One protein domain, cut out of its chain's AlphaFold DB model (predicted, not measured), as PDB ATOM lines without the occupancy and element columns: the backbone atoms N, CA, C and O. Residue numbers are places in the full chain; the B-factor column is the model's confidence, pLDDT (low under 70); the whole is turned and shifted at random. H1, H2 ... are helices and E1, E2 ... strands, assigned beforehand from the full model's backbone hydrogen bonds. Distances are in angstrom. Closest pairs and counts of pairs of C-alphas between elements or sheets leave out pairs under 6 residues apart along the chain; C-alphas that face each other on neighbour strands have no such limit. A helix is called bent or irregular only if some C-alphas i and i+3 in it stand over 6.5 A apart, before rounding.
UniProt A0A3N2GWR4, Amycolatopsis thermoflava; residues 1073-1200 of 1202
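AT A GLANCE: This is residues 1073 to 1200 of the 1202 residues of a protein of Amycolatopsis thermoflava (UniProt A0A3N2GWR4). A strongly twisted sheet of five strands has the short helix H1 on one face and H2 on the other, and beyond H2 a long helical hairpin, H3 and H4, reaches away from the sheet. H2 is the piece in the middle, with the sheet at one end of the longest axis and the turn of the helical hairpin at the other, while the tail after H4 folds back to pair briefly beside the link from H2 to H3. The printed part has 128 residues with four named helices and five named strands, in the order E1, E2, E3, E4, H1, E5, H2, H3, H4. The sheet order is E4, E3, E2, E1, E5, antiparallel throughout, and the class is mixed, helices and strands. The whole is compact, with a radius of gyration of the C-alphas of 15.9 A and spans of 47 by 34 by 23 A.

HOW THE PARTS SIT: The sheet is made of E1, residues 1073 to 1076, E2, residues 1079 to 1085, E3, residues 1091 to 1096, E4, residues 1103 to 1105, and E5, residues 1122 to 1125. E1, E2, E3 and E4 form a meander, each strand the antiparallel neighbour of the one before, and each successive two are a hairpin. E4 and E5 are the edge strands. Between E3 and E2, N 1094 and O 1082 are 2.8 A apart, within hydrogen-bond range. So are N 1074 and O 1081 of E1 and E2, at 2.8 A, N 1075 and O 1123 of E1 and E5, at 2.8 A, and N 1095 and O 1104 of E3 and E4, at 2.9 A. From edge to edge the strands' lines turn by 125 degrees. H1, residues 1107 to 1113, and H2, residues 1127 to 1141, are on opposite faces, giving three layers, helices on both faces of a sheet. H1 comes closest to E3 at the C-alphas of Ser 1107 and Gly 1093, 4.6 A apart. H2 lies over E2 and E1 at a height over the sheet of 8.4 A; on the local plane its line stands at 31 degrees to that of E1, only just slantwise to the strands. Its closest C-alphas to E2 are those of Thr 1134 and Thr 1080, 5.8 A apart. H4, residues 1171 to 1189, touches H2 with residues 1178 to 1185 alone, about perpendicular at 76 degrees; the closest C-alphas are those of Gln 1181 and Glu 1135, 6.1 A apart. H3, residues 1147 to 1164, and H4 form a helical hairpin: they touch at a shallow tilt of 26 degrees, opposite ways, with the C-alphas of Leu 1148 and Thr 1184 closest at 6.1 A. H2 and H3 only just touch, with 3 pairs of C-alphas within 8 A, the closest Ala 1139 and Tyr 1152 at 5.7 A, about perpendicular at 87 degrees. Helix packing is only just mostly crossed, with one of these three pairs at a shallow tilt. H3 and H4 are not on the sheet, and H1 is apart from H2, H3 and H4. In H2, H3 and H4 every O i to N i+4 pair is within hydrogen-bond range; in H1 it is 1 of 3, beside 3 of 4 O i to N i+3 pairs.

IN THESE COORDINATES: E1 begins at C-alpha 1073, (119.046, 135.770, 173.865). E2 is 19.4 A long and E3 17.1 A; E1 is 9.7 A, E5 9.6 A and E4 6.8 A. H1, 10.3 A, is irregular: C-alphas 1108 and 1111 are 7.2 A apart. H2, 20.7 A, begins at C-alpha 1127, (123.238, 133.525, 169.326). H3 is 25.1 A long, and H4, 27.4 A, ends at C-alpha 1189, (118.297, 119.608, 171.980).

THE WHOLE: The two C-alphas farthest apart, those of Asp 1088 and Glu 1165, are 51.7 A apart. The printed part has no cut and no long link. Residues 1142 to 1143 pair with residues 1198 to 1199, antiparallel. The mean pLDDT of the printed part is 76.2; 26 residues are under 70, among them residues 1076 to 1079, 1115 to 1122 and 1192 to 1196.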
ATOM      1  N   TYR A1073     118.156 136.469 172.941       86.25
ATOM      2  CA  TYR A1073     119.046 135.770 173.865       86.25
ATOM      3  C   TYR A1073     119.638 136.705 174.918       86.25
ATOM      4  O   TYR A1073     120.079 137.814 174.619       86.25
ATOM      5  N   PHE A1074     119.688 136.226 176.159       79.75
ATOM      6  CA  PHE A1074     120.156 136.983 177.310       79.75
ATOM      7  C   PHE A1074     120.969 136.104 178.266       79.75
ATOM      8  O   PHE A1074     120.698 134.915 178.452       79.75
ATOM      9  N   LYS A1075     121.920 136.722 178.963       74.62
ATOM     10  CA  LYS A1075     122.416 136.245 180.253       74.62
ATOM     11  C   LYS A1075     121.491 136.796 181.341       74.62
ATOM     12  O   LYS A1075     121.176 137.983 181.322       74.62
ATOM     13  N   CYS A1076     121.068 135.958 182.281       63.41
ATOM     14  CA  CYS A1076     120.251 136.304 183.441       63.41
ATOM     15  C   CYS A1076     120.957 135.785 184.704       63.41
ATOM     16  O   CYS A1076     120.892 134.595 185.015       63.41
ATOM     17  N   PHE A1077     121.648 136.667 185.433       63.75
ATOM     18  CA  PHE A1077     122.625 136.278 186.464       63.75
ATOM     19  C   PHE A1077     123.655 135.265 185.904       63.75
ATOM     20  O   PHE A1077     124.296 135.535 184.892       63.75
ATOM     21  N   ASN A1078     123.788 134.085 186.520       60.72
ATOM     22  CA  ASN A1078     124.695 133.008 186.102       60.72
ATOM     23  C   ASN A1078     124.008 131.952 185.210       60.72
ATOM     24  O   ASN A1078     124.442 130.803 185.196       60.72
ATOM     25  N   LYS A1079     122.914 132.315 184.529       63.50
ATOM     26  CA  LYS A1079     122.147 131.418 183.652       63.50
ATOM     27  C   LYS A1079     121.887 132.032 182.284       63.50
ATOM     28  O   LYS A1079     121.635 133.237 182.202       63.50
ATOM     29  N   THR A1080     121.837 131.230 181.226       78.44
ATOM     30  CA  THR A1080     121.308 131.682 179.931       78.44
ATOM     31  C   THR A1080     119.776 131.648 179.893       78.44
ATOM     32  O   THR A1080     119.115 130.810 180.515       78.44
ATOM     33  N   TYR A1081     119.196 132.619 179.186       83.06
ATOM     34  CA  TYR A1081     117.758 132.845 179.054       83.06
ATOM     35  C   TYR A1081     117.429 133.203 177.602       83.06
ATOM     36  O   TYR A1081     118.016 134.141 177.063       83.06
ATOM     37  N   LYS A1082     116.501 132.480 176.963       89.62
ATOM     38  CA  LYS A1082     115.976 132.833 175.634       89.62
ATOM     39  C   LYS A1082     114.514 133.258 175.715       89.62
ATOM     40  O   LYS A1082     113.742 132.679 176.474       89.62
ATOM     41  N   VAL A1083     114.138 134.260 174.931       86.00
ATOM     42  CA  VAL A1083     112.747 134.647 174.676       86.00
ATOM     43  C   VAL A1083     112.385 134.170 173.281       86.00
ATOM     44  O   VAL A1083     113.082 134.485 172.319       86.00
ATOM     45  N   ASP A1084     111.321 133.389 173.187       90.31
ATOM     46  CA  ASP A1084     110.880 132.734 171.957       90.31
ATOM     47  C   ASP A1084     109.365 132.466 172.042       90.31
ATOM     48  O   ASP A1084     108.716 132.889 173.005       90.31
ATOM     49  N   ARG A1085     108.769 131.799 171.051       84.25
ATOM     50  CA  ARG A1085     107.334 131.469 171.076       84.25
ATOM     51  C   ARG A1085     107.065 130.064 171.612       84.25
ATOM     52  O   ARG A1085     107.812 129.127 171.340       84.25
ATOM     53  N   ASP A1086     105.993 129.933 172.388       80.25
ATOM     54  CA  ASP A1086     105.492 128.651 172.880       80.25
ATOM     55  C   ASP A1086     104.779 127.840 171.772       80.25
ATOM     56  O   ASP A1086     104.635 128.280 170.628       80.25
ATOM     57  N   GLY A1087     104.315 126.635 172.115       70.75
ATOM     58  CA  GLY A1087     103.600 125.753 171.183       70.75
ATOM     59  C   GLY A1087     102.216 126.252 170.736       70.75
ATOM     60  O   GLY A1087     101.688 125.730 169.754       70.75
ATOM     61  N   ASP A1088     101.650 127.252 171.418       74.00
ATOM     62  CA  ASP A1088     100.395 127.929 171.067       74.00
ATOM     63  C   ASP A1088     100.645 129.255 170.302       74.00
ATOM     64  O   ASP A1088      99.705 129.885 169.809       74.00
ATOM     65  N   GLY A1089     101.913 129.659 170.140       75.06
ATOM     66  CA  GLY A1089     102.360 130.853 169.422       75.06
ATOM     67  C   GLY A1089     102.493 132.121 170.273       75.06
ATOM     68  O   GLY A1089     102.754 133.188 169.709       75.06
ATOM     69  N   ASN A1090     102.329 132.043 171.599       80.38
ATOM     70  CA  ASN A1090     102.515 133.186 172.496       80.38
ATOM     71  C   ASN A1090     104.003 133.426 172.765       80.38
ATOM     72  O   ASN A1090     104.805 132.497 172.780       80.38
ATOM     73  N   LEU A1091     104.373 134.676 173.036       81.75
ATOM     74  CA  LEU A1091     105.721 135.020 173.473       81.75
ATOM     75  C   LEU A1091     105.941 134.539 174.917       81.75
ATOM     76  O   LEU A1091     105.241 134.992 175.823       81.75
ATOM     77  N   THR A1092     106.923 133.666 175.140       81.12
ATOM     78  CA  THR A1092     107.318 133.199 176.476       81.12
ATOM     79  C   THR A1092     108.836 133.262 176.656       81.12
ATOM     80  O   THR A1092     109.591 133.630 175.753       81.12
ATOM     81  N   GLY A1093     109.301 132.956 177.863       81.56
ATOM     82  CA  GLY A1093     110.722 132.886 178.181       81.56
ATOM     83  C   GLY A1093     111.138 131.479 178.572       81.56
ATOM     84  O   GLY A1093     110.342 130.742 179.140       81.56
ATOM     85  N   PHE A1094     112.398 131.130 178.339       83.75
ATOM     86  CA  PHE A1094     112.980 129.840 178.691       83.75
ATOM     87  C   PHE A1094     114.328 130.048 179.385       83.75
ATOM     88  O   PHE A1094     115.233 130.666 178.826       83.75
ATOM     89  N   LEU A1095     114.469 129.535 180.606       80.88
ATOM     90  CA  LEU A1095     115.674 129.654 181.431       80.88
ATOM     91  C   LEU A1095     116.416 128.315 181.473       80.88
ATOM     92  O   LEU A1095     115.779 127.269 181.602       80.88
ATOM     93  N   LEU A1096     117.751 128.328 181.417       82.94
ATOM     94  CA  LEU A1096     118.519 127.093 181.550       82.94
ATOM     95  C   LEU A1096     118.365 126.496 182.959       82.94
ATOM     96  O   LEU A1096     118.723 127.101 183.985       82.94
ATOM     97  N   ASN A1097     117.884 125.257 183.031       76.75
ATOM     98  CA  ASN A1097     117.972 124.469 184.245       76.75
ATOM     99  C   ASN A1097     119.310 123.717 184.293       76.75
ATOM    100  O   ASN A1097     119.447 122.586 183.837       76.75
ATOM    101  N   VAL A1098     120.291 124.343 184.947       70.75
ATOM    102  CA  VAL A1098     121.623 123.791 185.266       70.75
ATOM    103  C   VAL A1098     121.615 122.474 186.074       70.75
ATOM    104  O   VAL A1098     122.679 121.903 186.311       70.75
ATOM    105  N   ARG A1099     120.444 121.968 186.497       66.44
ATOM    106  CA  ARG A1099     120.292 120.616 187.062       66.44
ATOM    107  C   ARG A1099     119.957 119.527 186.037       66.44
ATOM    108  O   ARG A1099     120.253 118.369 186.302       66.44
ATOM    109  N   THR A1100     119.348 119.880 184.905       71.81
ATOM    110  CA  THR A1100     118.872 118.937 183.870       71.81
ATOM    111  C   THR A1100     119.518 119.165 182.500       71.81
ATOM    112  O   THR A1100     119.330 118.359 181.594       71.81
ATOM    113  N   GLY A1101     120.228 120.286 182.323       73.25
ATOM    114  CA  GLY A1101     120.771 120.745 181.041       73.25
ATOM    115  C   GLY A1101     119.726 121.281 180.066       73.25
ATOM    116  O   GLY A1101     120.095 121.774 179.000       73.25
ATOM    117  N   GLN A1102     118.441 121.225 180.417       81.88
ATOM    118  CA  GLN A1102     117.333 121.595 179.544       81.88
ATOM    119  C   GLN A1102     116.865 123.035 179.776       81.88
ATOM    120  O   GLN A1102     117.043 123.608 180.852       81.88
ATOM    121  N   PHE A1103     116.260 123.621 178.745       85.69
ATOM    122  CA  PHE A1103     115.587 124.913 178.840       85.69
ATOM    123  C   PHE A1103     114.159 124.715 179.355       85.69
ATOM    124  O   PHE A1103     113.367 124.004 178.743       85.69
ATOM    125  N   GLU A1104     113.833 125.348 180.479       81.06
ATOM    126  CA  GLU A1104     112.519 125.255 181.123       81.06
ATOM    127  C   GLU A1104     111.765 126.578 180.989       81.06
ATOM    128  O   GLU A1104     112.353 127.657 181.112       81.06
ATOM    129  N   GLU A1105     110.459 126.503 180.727       81.81
ATOM    130  CA  GLU A1105     109.628 127.692 180.543       81.81
ATOM    131  C   GLU A1105     109.571 128.536 181.828       81.81
ATOM    132  O   GLU A1105     109.272 128.055 182.922       81.81
ATOM    133  N   ASN A1106     109.885 129.821 181.687       74.81
ATOM    134  CA  ASN A1106     109.952 130.795 182.761       74.81
ATOM    135  C   ASN A1106     109.659 132.215 182.237       74.81
ATOM    136  O   ASN A1106     110.555 133.035 181.995       74.81
ATOM    137  N   SER A1107     108.373 132.536 182.119       74.44
ATOM    138  CA  SER A1107     107.884 133.861 181.718       74.44
ATOM    139  C   SER A1107     108.110 134.950 182.793       74.44
ATOM    140  O   SER A1107     107.925 136.130 182.515       74.44
ATOM    141  N   THR A1108     108.572 134.605 184.008       67.38
ATOM    142  CA  THR A1108     108.803 135.540 185.142       67.38
ATOM    143  C   THR A1108     109.848 136.627 184.853       67.38
ATOM    144  O   THR A1108     109.916 137.648 185.543       67.38
ATOM    145  N   HIS A1109     110.701 136.397 183.855       67.44
ATOM    146  CA  HIS A1109     111.735 137.332 183.415       67.44
ATOM    147  C   HIS A1109     111.371 138.047 182.099       67.44
ATOM    148  O   HIS A1109     112.058 138.995 181.730       67.44
ATOM    149  N   LEU A1110     110.268 137.667 181.441       74.88
ATOM    150  CA  LEU A1110     109.885 138.156 180.114       74.88
ATOM    151  C   LEU A1110     109.604 139.663 180.123       74.88
ATOM    152  O   LEU A1110     110.232 140.419 179.390       74.88
ATOM    153  N   GLU A1111     108.745 140.120 181.039       66.88
ATOM    154  CA  GLU A1111     108.422 141.545 181.229       66.88
ATOM    155  C   GLU A1111     109.663 142.406 181.540       66.88
ATOM    156  O   GLU A1111     109.626 143.614 181.342       66.88
ATOM    157  N   LYS A1112     110.770 141.809 182.008       66.44
ATOM    158  CA  LYS A1112     112.010 142.516 182.375       66.44
ATOM    159  C   LYS A1112     113.003 142.652 181.227       66.44
ATOM    160  O   LYS A1112     113.817 143.566 181.264       66.44
ATOM    161  N   VAL A1113     112.965 141.749 180.245       70.62
ATOM    162  CA  VAL A1113     113.855 141.798 179.070       70.62
ATOM    163  C   VAL A1113     113.210 142.463 177.852       70.62
ATOM    164  O   VAL A1113     113.903 142.771 176.893       70.62
ATOM    165  N   LEU A1114     111.901 142.722 177.910       73.38
ATOM    166  CA  LEU A1114     111.140 143.491 176.916       73.38
ATOM    167  C   LEU A1114     111.011 144.987 177.280       73.38
ATOM    168  O   LEU A1114     110.126 145.668 176.769       73.38
ATOM    169  N   GLN A1115     111.848 145.487 178.193       67.69
ATOM    170  CA  GLN A1115     111.924 146.907 178.560       67.69
ATOM    171  C   GLN A1115     113.011 147.609 177.737       67.69
ATOM    172  O   GLN A1115     114.046 147.009 177.450       67.69
ATOM    173  N   ASP A1116     112.791 148.886 177.403       49.00
ATOM    174  CA  ASP A1116     113.728 149.704 176.611       49.00
ATOM    175  C   ASP A1116     115.125 149.818 177.259       49.00
ATOM    176  O   ASP A1116     116.131 149.960 176.563       49.00
ATOM    177  N   GLU A1117     115.195 149.724 178.592       49.22
ATOM    178  CA  GLU A1117     116.433 149.601 179.366       49.22
ATOM    179  C   GLU A1117     116.457 148.249 180.096       49.22
ATOM    180  O   GLU A1117     115.558 147.934 180.880       49.22
ATOM    181  N   LEU A1118     117.504 147.447 179.874       55.91
ATOM    182  CA  LEU A1118     117.674 146.170 180.570       55.91
ATOM    183  C   LEU A1118     118.114 146.376 182.032       55.91
ATOM    184  O   LEU A1118     119.066 147.121 182.284       55.91
ATOM    185  N   PRO A1119     117.516 145.665 183.009       50.12
ATOM    186  CA  PRO A1119     118.001 145.675 184.385       50.12
ATOM    187  C   PRO A1119     119.427 145.119 184.482       50.12
ATOM    188  O   PRO A1119     119.772 144.162 183.794       50.12
ATOM    189  N   SER A1120     120.238 145.642 185.405       45.22
ATOM    190  CA  SER A1120     121.680 145.343 185.522       45.22
ATOM    191  C   SER A1120     122.056 143.877 185.794       45.22
ATOM    192  O   SER A1120     123.230 143.523 185.716       45.22
ATOM    193  N   ASN A1121     121.086 143.012 186.105       51.47
ATOM    194  CA  ASN A1121     121.271 141.563 186.217       51.47
ATOM    195  C   ASN A1121     121.044 140.800 184.887       51.47
ATOM    196  O   ASN A1121     121.063 139.564 184.891       51.47
ATOM    197  N   PHE A1122     120.792 141.518 183.788       59.03
ATOM    198  CA  PHE A1122     120.643 140.995 182.432       59.03
ATOM    199  C   PHE A1122     121.675 141.599 181.473       59.03
ATOM    200  O   PHE A1122     122.075 142.753 181.604       59.03
ATOM    201  N   ARG A1123     122.064 140.819 180.461       76.88
ATOM    202  CA  ARG A1123     122.891 141.253 179.323       76.88
ATOM    203  C   ARG A1123     122.366 140.579 178.057       76.88
ATOM    204  O   ARG A1123     122.273 139.355 178.053       76.88
ATOM    205  N   SER A1124     122.064 141.329 176.996       77.69
ATOM    206  CA  SER A1124     121.778 140.737 175.677       77.69
ATOM    207  C   SER A1124     122.994 139.987 175.140       77.69
ATOM    208  O   SER A1124     124.122 140.461 175.274       77.69
ATOM    209  N   LEU A1125     122.757 138.840 174.513       77.69
ATOM    210  CA  LEU A1125     123.774 138.012 173.872       77.69
ATOM    211  C   LEU A1125     123.456 137.869 172.381       77.69
ATOM    212  O   LEU A1125     122.291 137.831 171.984       77.69
ATOM    213  N   THR A1126     124.489 137.731 171.558       86.44
ATOM    214  CA  THR A1126     124.337 137.105 170.237       86.44
ATOM    215  C   THR A1126     124.020 135.611 170.383       86.44
ATOM    216  O   THR A1126     124.259 135.017 171.433       86.44
ATOM    217  N   GLU A1127     123.508 134.974 169.327       82.56
ATOM    218  CA  GLU A1127     123.238 133.525 169.326       82.56
ATOM    219  C   GLU A1127     124.512 132.702 169.605       82.56
ATOM    220  O   GLU A1127     124.485 131.775 170.413       82.56
ATOM    221  N   ALA A1128     125.652 133.099 169.029       79.19
ATOM    222  CA  ALA A1128     126.947 132.462 169.272       79.19
ATOM    223  C   ALA A1128     127.412 132.606 170.735       79.19
ATOM    224  O   ALA A1128     127.815 131.621 171.350       79.19
ATOM    225  N   GLU A1129     127.298 133.799 171.334       80.00
ATOM    226  CA  GLU A1129     127.586 133.992 172.765       80.00
ATOM    227  C   GLU A1129     126.628 133.205 173.664       80.00
ATOM    228  O   GLU A1129     127.046 132.660 174.682       80.00
ATOM    229  N   PHE A1130     125.343 133.137 173.306       87.62
ATOM    230  CA  PHE A1130     124.340 132.378 174.046       87.62
ATOM    231  C   PHE A1130     124.633 130.880 174.022       87.62
ATOM    232  O   PHE A1130     124.550 130.238 175.069       87.62
ATOM    233  N   ILE A1131     125.029 130.331 172.873       87.88
ATOM    234  CA  ILE A1131     125.501 128.948 172.748       87.88
ATOM    235  C   ILE A1131     126.767 128.753 173.592       87.88
ATOM    236  O   ILE A1131     126.790 127.880 174.458       87.88
ATOM    237  N   ALA A1132     127.788 129.598 173.426       78.56
ATOM    238  CA  ALA A1132     129.060 129.468 174.139       78.56
ATOM    239  C   ALA A1132     128.914 129.561 175.672       78.56
ATOM    240  O   ALA A1132     129.568 128.808 176.398       78.56
ATOM    241  N   GLU A1133     128.039 130.437 176.175       79.38
ATOM    242  CA  GLU A1133     127.730 130.555 177.605       79.38
ATOM    243  C   GLU A1133     126.807 129.430 178.103       79.38
ATOM    244  O   GLU A1133     127.025 128.931 179.205       79.38
ATOM    245  N   THR A1134     125.843 128.959 177.301       85.94
ATOM    246  CA  THR A1134     124.982 127.809 177.653       85.94
ATOM    247  C   THR A1134     125.802 126.528 177.779       85.94
ATOM    248  O   THR A1134     125.658 125.784 178.748       85.94
ATOM    249  N   GLU A1135     126.706 126.277 176.832       87.06
ATOM    250  CA  GLU A1135     127.580 125.106 176.862       87.06
ATOM    251  C   GLU A1135     128.644 125.215 177.954       87.06
ATOM    252  O   GLU A1135     128.975 124.208 178.572       87.06
ATOM    253  N   ARG A1136     129.127 126.425 178.269       79.88
ATOM    254  CA  ARG A1136     129.968 126.663 179.452       79.88
ATOM    255  C   ARG A1136     129.211 126.378 180.752       79.88
ATOM    256  O   ARG A1136     129.784 125.769 181.649       79.88
ATOM    257  N   GLU A1137     127.949 126.786 180.875       74.81
ATOM    258  CA  GLU A1137     127.112 126.470 182.041       74.81
ATOM    259  C   GLU A1137     126.859 124.961 182.157       74.81
ATOM    260  O   GLU A1137     127.041 124.390 183.232       74.81
ATOM    261  N   ARG A1138     126.509 124.288 181.054       83.44
ATOM    262  CA  ARG A1138     126.331 122.827 181.007       83.44
ATOM    263  C   ARG A1138     127.626 122.091 181.369       83.44
ATOM    264  O   ARG A1138     127.592 121.241 182.254       83.44
ATOM    265  N   ALA A1139     128.767 122.457 180.781       77.06
ATOM    266  CA  ALA A1139     130.077 121.892 181.114       77.06
ATOM    267  C   ALA A1139     130.477 122.155 182.576       77.06
ATOM    268  O   ALA A1139     130.972 121.258 183.257       77.06
ATOM    269  N   PHE A1140     130.208 123.348 183.110       70.81
ATOM    270  CA  PHE A1140     130.517 123.667 184.501       70.81
ATOM    271  C   PHE A1140     129.659 122.856 185.481       70.81
ATOM    272  O   PHE A1140     130.213 122.219 186.380       70.81
ATOM    273  N   TYR A1141     128.334 122.839 185.294       63.88
ATOM    274  CA  TYR A1141     127.384 122.301 186.271       63.88
ATOM    275  C   TYR A1141     127.025 120.815 186.102       63.88
ATOM    276  O   TYR A1141     126.551 120.223 187.070       63.88
ATOM    277  N   LEU A1142     127.211 120.192 184.931       77.56
ATOM    278  CA  LEU A1142     126.725 118.830 184.650       77.56
ATOM    279  C   LEU A1142     127.864 117.827 184.446       77.56
ATOM    280  O   LEU A1142     128.870 118.105 183.795       77.56
ATOM    281  N   ARG A1143     127.690 116.623 184.983       76.88
ATOM    282  CA  ARG A1143     128.580 115.469 184.813       76.88
ATOM    283  C   ARG A1143     127.780 114.287 184.273       76.88
ATOM    284  O   ARG A1143     126.570 114.204 184.472       76.88
ATOM    285  N   GLY A1144     128.461 113.358 183.625       77.94
ATOM    286  CA  GLY A1144     127.879 112.139 183.081       77.94
ATOM    287  C   GLY A1144     128.897 111.407 182.218       77.94
ATOM    288  O   GLY A1144     130.052 111.822 182.128       77.94
ATOM    289  N   GLU A1145     128.453 110.330 181.585       75.56
ATOM    290  CA  GLU A1145     129.254 109.516 180.670       75.56
ATOM    291  C   GLU A1145     128.753 109.701 179.230       75.56
ATOM    292  O   GLU A1145     127.606 110.092 179.001       75.56
ATOM    293  N   GLY A1146     129.613 109.423 178.249       81.44
ATOM    294  CA  GLY A1146     129.288 109.517 176.824       81.44
ATOM    295  C   GLY A1146     129.888 110.739 176.113       81.44
ATOM    296  O   GLY A1146     130.502 111.608 176.743       81.44
ATOM    297  N   PRO A1147     129.703 110.829 174.781       82.94
ATOM    298  CA  PRO A1147     130.467 111.725 173.910       82.94
ATOM    299  C   PRO A1147     130.305 113.208 174.257       82.94
ATOM    300  O   PRO A1147     131.255 113.973 174.148       82.94
ATOM    301  N   LEU A1148     129.131 113.624 174.739       85.50
ATOM    302  CA  LEU A1148     128.864 115.016 175.102       85.50
ATOM    303  C   LEU A1148     129.764 115.500 176.257       85.50
ATOM    304  O   LEU A1148     130.329 116.590 176.190       85.50
ATOM    305  N   PHE A1149     129.952 114.675 177.291       84.62
ATOM    306  CA  PHE A1149     130.825 115.010 178.420       84.62
ATOM    307  C   PHE A1149     132.309 114.852 178.072       84.62
ATOM    308  O   PHE A1149     133.135 115.613 178.577       84.62
ATOM    309  N   ALA A1150     132.644 113.939 177.155       81.12
ATOM    310  CA  ALA A1150     133.983 113.828 176.580       81.12
ATOM    311  C   ALA A1150     134.377 115.104 175.808       81.12
ATOM    312  O   ALA A1150     135.462 115.646 176.004       81.12
ATOM    313  N   LEU A1151     133.466 115.652 174.996       87.00
ATOM    314  CA  LEU A1151     133.668 116.910 174.269       87.00
ATOM    315  C   LEU A1151     133.847 118.107 175.220       87.00
ATOM    316  O   LEU A1151     134.726 118.938 174.993       87.00
ATOM    317  N   TYR A1152     133.100 118.170 176.328       84.81
ATOM    318  CA  TYR A1152     133.336 119.173 177.377       84.81
ATOM    319  C   TYR A1152     134.706 119.015 178.049       84.81
ATOM    320  O   TYR A1152     135.440 119.997 178.164       84.81
ATOM    321  N   ALA A1153     135.093 117.794 178.430       79.12
ATOM    322  CA  ALA A1153     136.405 117.522 179.018       79.12
ATOM    323  C   ALA A1153     137.563 117.874 178.061       79.12
ATOM    324  O   ALA A1153     138.602 118.363 178.503       79.12
ATOM    325  N   THR A1154     137.370 117.692 176.751       83.38
ATOM    326  CA  THR A1154     138.280 118.164 175.698       83.38
ATOM    327  C   THR A1154     138.407 119.692 175.691       83.38
ATOM    328  O   THR A1154     139.525 120.206 175.734       83.38
ATOM    329  N   VAL A1155     137.288 120.427 175.669       86.00
ATOM    330  CA  VAL A1155     137.284 121.904 175.634       86.00
ATOM    331  C   VAL A1155     137.921 122.498 176.896       86.00
ATOM    332  O   VAL A1155     138.742 123.413 176.800       86.00
ATOM    333  N   ASP A1156     137.594 121.966 178.075       79.31
ATOM    334  CA  ASP A1156     138.220 122.386 179.331       79.31
ATOM    335  C   ASP A1156     139.703 121.989 179.389       79.31
ATOM    336  O   ASP A1156     140.519 122.763 179.890       79.31
ATOM    337  N   GLY A1157     140.079 120.841 178.815       78.38
ATOM    338  CA  GLY A1157     141.470 120.415 178.645       78.38
ATOM    339  C   GLY A1157     142.296 121.414 177.832       78.38
ATOM    340  O   GLY A1157     143.320 121.884 178.318       78.38
ATOM    341  N   MET A1158     141.814 121.817 176.652       82.31
ATOM    342  CA  MET A1158     142.458 122.827 175.794       82.31
ATOM    343  C   MET A1158     142.607 124.178 176.511       82.31
ATOM    344  O   MET A1158     143.684 124.778 176.533       82.31
ATOM    345  N   ARG A1159     141.534 124.645 177.167       78.94
ATOM    346  CA  ARG A1159     141.533 125.897 177.948       78.94
ATOM    347  C   ARG A1159     142.486 125.840 179.146       78.94
ATOM    348  O   ARG A1159     143.115 126.848 179.472       78.94
ATOM    349  N   LYS A1160     142.604 124.681 179.799       76.81
ATOM    350  CA  LYS A1160     143.541 124.438 180.901       76.81
ATOM    351  C   LYS A1160     144.987 124.416 180.398       76.81
ATOM    352  O   LYS A1160     145.815 125.112 180.974       76.81
ATOM    353  N   GLN A1161     145.267 123.691 179.317       77.75
ATOM    354  CA  GLN A1161     146.603 123.561 178.738       77.75
ATOM    355  C   GLN A1161     147.167 124.917 178.299       77.75
ATOM    356  O   GLN A1161     148.250 125.285 178.739       77.75
ATOM    357  N   ALA A1162     146.409 125.720 177.543       78.25
ATOM    358  CA  ALA A1162     146.845 127.067 177.158       78.25
ATOM    359  C   ALA A1162     147.168 127.956 178.380       78.25
ATOM    360  O   ALA A1162     148.152 128.695 178.374       78.25
ATOM    361  N   LYS A1163     146.386 127.832 179.463       75.56
ATOM    362  CA  LYS A1163     146.610 128.547 180.729       75.56
ATOM    363  C   LYS A1163     147.852 128.057 181.486       75.56
ATOM    364  O   LYS A1163     148.546 128.880 182.077       75.56
ATOM    365  N   GLU A1164     148.129 126.755 181.494       72.12
ATOM    366  CA  GLU A1164     149.328 126.168 182.120       72.12
ATOM    367  C   GLU A1164     150.600 126.469 181.307       72.12
ATOM    368  O   GLU A1164     151.645 126.751 181.888       72.12
ATOM    369  N   GLU A1165     150.486 126.544 179.978       76.81
ATOM    370  CA  GLU A1165     151.515 127.038 179.049       76.81
ATOM    371  C   GLU A1165     151.668 128.580 179.070       76.81
ATOM    372  O   GLU A1165     152.541 129.128 178.397       76.81
ATOM    373  N   GLY A1166     150.840 129.301 179.838       78.81
ATOM    374  CA  GLY A1166     150.922 130.758 180.014       78.81
ATOM    375  C   GLY A1166     150.542 131.591 178.782       78.81
ATOM    376  O   GLY A1166     150.938 132.753 178.691       78.81
ATOM    377  N   ARG A1167     149.792 131.019 177.834       89.19
ATOM    378  CA  ARG A1167     149.437 131.631 176.544       89.19
ATOM    379  C   ARG A1167     147.931 131.838 176.370       89.19
ATOM    380  O   ARG A1167     147.105 131.277 177.088       89.19
ATOM    381  N   ALA A1168     147.573 132.618 175.353       73.06
ATOM    382  CA  ALA A1168     146.221 132.607 174.811       73.06
ATOM    383  C   ALA A1168     145.926 131.278 174.086       73.06
ATOM    384  O   ALA A1168     146.837 130.550 173.668       73.06
ATOM    385  N   LEU A1169     144.638 130.994 173.889       76.00
ATOM    386  CA  LEU A1169     144.226 130.064 172.842       76.00
ATOM    387  C   LEU A1169     144.662 130.637 171.486       76.00
ATOM    388  O   LEU A1169     144.677 131.849 171.274       76.00
ATOM    389  N   THR A1170     145.046 129.766 170.566       80.31
ATOM    390  CA  THR A1170     145.211 130.131 169.160       80.31
ATOM    391  C   THR A1170     143.838 130.290 168.516       80.31
ATOM    392  O   THR A1170     142.903 129.580 168.882       80.31
ATOM    393  N   ALA A1171     143.723 131.122 167.476       76.50
ATOM    394  CA  ALA A1171     142.494 131.219 166.676       76.50
ATOM    395  C   ALA A1171     142.021 129.850 166.132       76.50
ATOM    396  O   ALA A1171     140.839 129.657 165.857       76.50
ATOM    397  N   GLN A1172     142.940 128.882 166.016       74.69
ATOM    398  CA  GLN A1172     142.652 127.501 165.646       74.69
ATOM    399  C   GLN A1172     141.946 126.721 166.770       74.69
ATOM    400  O   GLN A1172     140.939 126.059 166.525       74.69
ATOM    401  N   GLU A1173     142.425 126.824 168.011       80.25
ATOM    402  CA  GLU A1173     141.747 126.244 169.179       80.25
ATOM    403  C   GLU A1173     140.423 126.968 169.472       80.25
ATOM    404  O   GLU A1173     139.442 126.314 169.805       80.25
ATOM    405  N   GLU A1174     140.349 128.292 169.303       81.25
ATOM    406  CA  GLU A1174     139.107 129.059 169.505       81.25
ATOM    407  C   GLU A1174     138.028 128.686 168.483       81.25
ATOM    408  O   GLU A1174     136.905 128.369 168.876       81.25
ATOM    409  N   SER A1175     138.384 128.630 167.193       82.25
ATOM    410  CA  SER A1175     137.497 128.160 166.121       82.25
ATOM    411  C   SER A1175     137.019 126.728 166.374       82.25
ATOM    412  O   SER A1175     135.824 126.461 166.256       82.25
ATOM    413  N   PHE A1176     137.916 125.818 166.768       84.50
ATOM    414  CA  PHE A1176     137.545 124.440 167.099       84.50
ATOM    415  C   PHE A1176     136.609 124.371 168.316       84.50
ATOM    416  O   PHE A1176     135.615 123.649 168.288       84.50
ATOM    417  N   ILE A1177     136.872 125.150 169.369       86.62
ATOM    418  CA  ILE A1177     136.037 125.174 170.576       86.62
ATOM    419  C   ILE A1177     134.635 125.725 170.275       86.62
ATOM    420  O   ILE A1177     133.662 125.117 170.716       86.62
ATOM    421  N   GLU A1178     134.496 126.814 169.511       83.00
ATOM    422  CA  GLU A1178     133.175 127.324 169.104       83.00
ATOM    423  C   GLU A1178     132.410 126.278 168.272       83.00
ATOM    424  O   GLU A1178     131.237 125.997 168.523       83.00
ATOM    425  N   SER A1179     133.115 125.646 167.330       85.69
ATOM    426  CA  SER A1179     132.608 124.599 166.441       85.69
ATOM    427  C   SER A1179     132.119 123.357 167.212       85.69
ATOM    428  O   SER A1179     131.037 122.827 166.930       85.69
ATOM    429  N   VAL A1180     132.841 122.939 168.260       87.94
ATOM    430  CA  VAL A1180     132.408 121.887 169.197       87.94
ATOM    431  C   VAL A1180     131.209 122.343 170.032       87.94
ATOM    432  O   VAL A1180     130.228 121.606 170.111       87.94
ATOM    433  N   GLN A1181     131.232 123.551 170.614       88.44
ATOM    434  CA  GLN A1181     130.124 124.062 171.437       88.44
ATOM    435  C   GLN A1181     128.811 124.156 170.638       88.44
ATOM    436  O   GLN A1181     127.749 123.777 171.132       88.44
ATOM    437  N   ARG A1182     128.865 124.575 169.369       88.25
ATOM    438  CA  ARG A1182     127.680 124.613 168.497       88.25
ATOM    439  C   ARG A1182     127.070 123.222 168.282       88.25
ATOM    440  O   ARG A1182     125.847 123.086 168.251       88.25
ATOM    441  N   ARG A1183     127.905 122.181 168.201       86.69
ATOM    442  CA  ARG A1183     127.468 120.782 168.066       86.69
ATOM    443  C   ARG A1183     126.957 120.203 169.381       86.69
ATOM    444  O   ARG A1183     125.875 119.620 169.375       86.69
ATOM    445  N   THR A1184     127.638 120.407 170.512       88.38
ATOM    446  CA  THR A1184     127.154 119.909 171.816       88.38
ATOM    447  C   THR A1184     125.831 120.558 172.230       88.38
ATOM    448  O   THR A1184     124.971 119.876 172.790       88.38
ATOM    449  N   PHE A1185     125.595 121.821 171.853       89.88
ATOM    450  CA  PHE A1185     124.300 122.482 172.030       89.88
ATOM    451  C   PHE A1185     123.179 121.762 171.260       89.88
ATOM    452  O   PHE A1185     122.145 121.428 171.843       89.88
ATOM    453  N   GLY A1186     123.399 121.452 169.977       85.62
ATOM    454  CA  GLY A1186     122.455 120.670 169.168       85.62
ATOM    455  C   GLY A1186     122.282 119.229 169.664       85.62
ATOM    456  O   GLY A1186     121.173 118.695 169.653       85.62
ATOM    457  N   MET A1187     123.349 118.608 170.181       85.50
ATOM    458  CA  MET A1187     123.277 117.289 170.822       85.50
ATOM    459  C   MET A1187     122.378 117.307 172.064       85.50
ATOM    460  O   MET A1187     121.682 116.318 172.283       85.50
ATOM    461  N   TRP A1188     122.343 118.395 172.847       85.06
ATOM    462  CA  TRP A1188     121.418 118.560 173.980       85.06
ATOM    463  C   TRP A1188     119.955 118.688 173.557       85.06
ATOM    464  O   TRP A1188     119.092 118.074 174.188       85.06
ATOM    465  N   GLU A1189     119.664 119.463 172.508       79.44
ATOM    466  CA  GLU A1189     118.297 119.608 171.980       79.44
ATOM    467  C   GLU A1189     117.794 118.311 171.312       79.44
ATOM    468  O   GLU A1189     116.590 118.066 171.257       79.44
ATOM    469  N   ALA A1190     118.707 117.432 170.882       78.62
ATOM    470  CA  ALA A1190     118.395 116.088 170.400       78.62
ATOM    471  C   ALA A1190     118.199 115.030 171.513       78.62
ATOM    472  O   ALA A1190     117.771 113.913 171.207       78.62
ATOM    473  N   GLN A1191     118.506 115.328 172.785       75.00
ATOM    474  CA  GLN A1191     118.377 114.339 173.863       75.00
ATOM    475  C   GLN A1191     116.920 114.104 174.299       75.00
ATOM    476  O   GLN A1191     116.126 115.043 174.375       75.00
ATOM    477  N   PRO A1192     116.556 112.866 174.692       65.69
ATOM    478  CA  PRO A1192     115.275 112.606 175.333       65.69
ATOM    479  C   PRO A1192     115.208 113.258 176.725       65.69
ATOM    480  O   PRO A1192     116.195 113.317 177.462       65.69
ATOM    481  N   ALA A1193     114.007 113.680 177.127       54.88
ATOM    482  CA  ALA A1193     113.756 114.164 178.483       54.88
ATOM    483  C   ALA A1193     114.121 113.080 179.518       54.88
ATOM    484  O   ALA A1193     113.588 111.970 179.477       54.88
ATOM    485  N   GLY A1194     115.031 113.408 180.443       52.44
ATOM    486  CA  GLY A1194     115.612 112.443 181.385       52.44
ATOM    487  C   GLY A1194     116.942 111.817 180.939       52.44
ATOM    488  O   GLY A1194     117.308 110.766 181.462       52.44
ATOM    489  N   PHE A1195     117.662 112.438 179.997       65.50
ATOM    490  CA  PHE A1195     119.057 112.110 179.668       65.50
ATOM    491  C   PHE A1195     119.925 111.941 180.937       65.50
ATOM    492  O   PHE A1195     119.870 112.810 181.815       65.50
ATOM    493  N   PRO A1196     120.706 110.847 181.066       65.06
ATOM    494  CA  PRO A1196     121.445 110.527 182.285       65.06
ATOM    495  C   PRO A1196     122.618 111.489 182.507       65.06
ATOM    496  O   PRO A1196     123.740 111.268 182.059       65.06
ATOM    497  N   CYS A1197     122.344 112.554 183.252       71.12
ATOM    498  CA  CYS A1197     123.323 113.513 183.734       71.12
ATOM    499  C   CYS A1197     123.102 113.786 185.228       71.12
ATOM    500  O   CYS A1197     121.975 113.784 185.724       71.12
ATOM    501  N   THR A1198     124.197 114.026 185.939       62.66
ATOM    502  CA  THR A1198     124.225 114.384 187.357       62.66
ATOM    503  C   THR A1198     124.735 115.811 187.465       62.66
ATOM    504  O   THR A1198     125.850 116.113 187.041       62.66
ATOM    505  N   SER A1199     123.934 116.707 188.032       58.94
ATOM    506  CA  SER A1199     124.399 118.060 188.341       58.94
ATOM    507  C   SER A1199     125.322 118.047 189.556       58.94
ATOM    508  O   SER A1199     125.087 117.296 190.494       58.94
ATOM    509  N   ILE A1200     126.315 118.936 189.595       43.72
ATOM    510  CA  ILE A1200     127.100 119.204 190.815       43.72
ATOM    511  C   ILE A1200     126.269 119.906 191.910       43.72
ATOM    512  O   ILE A1200     126.762 120.113 193.014       43.72
TER     513      ILE A1200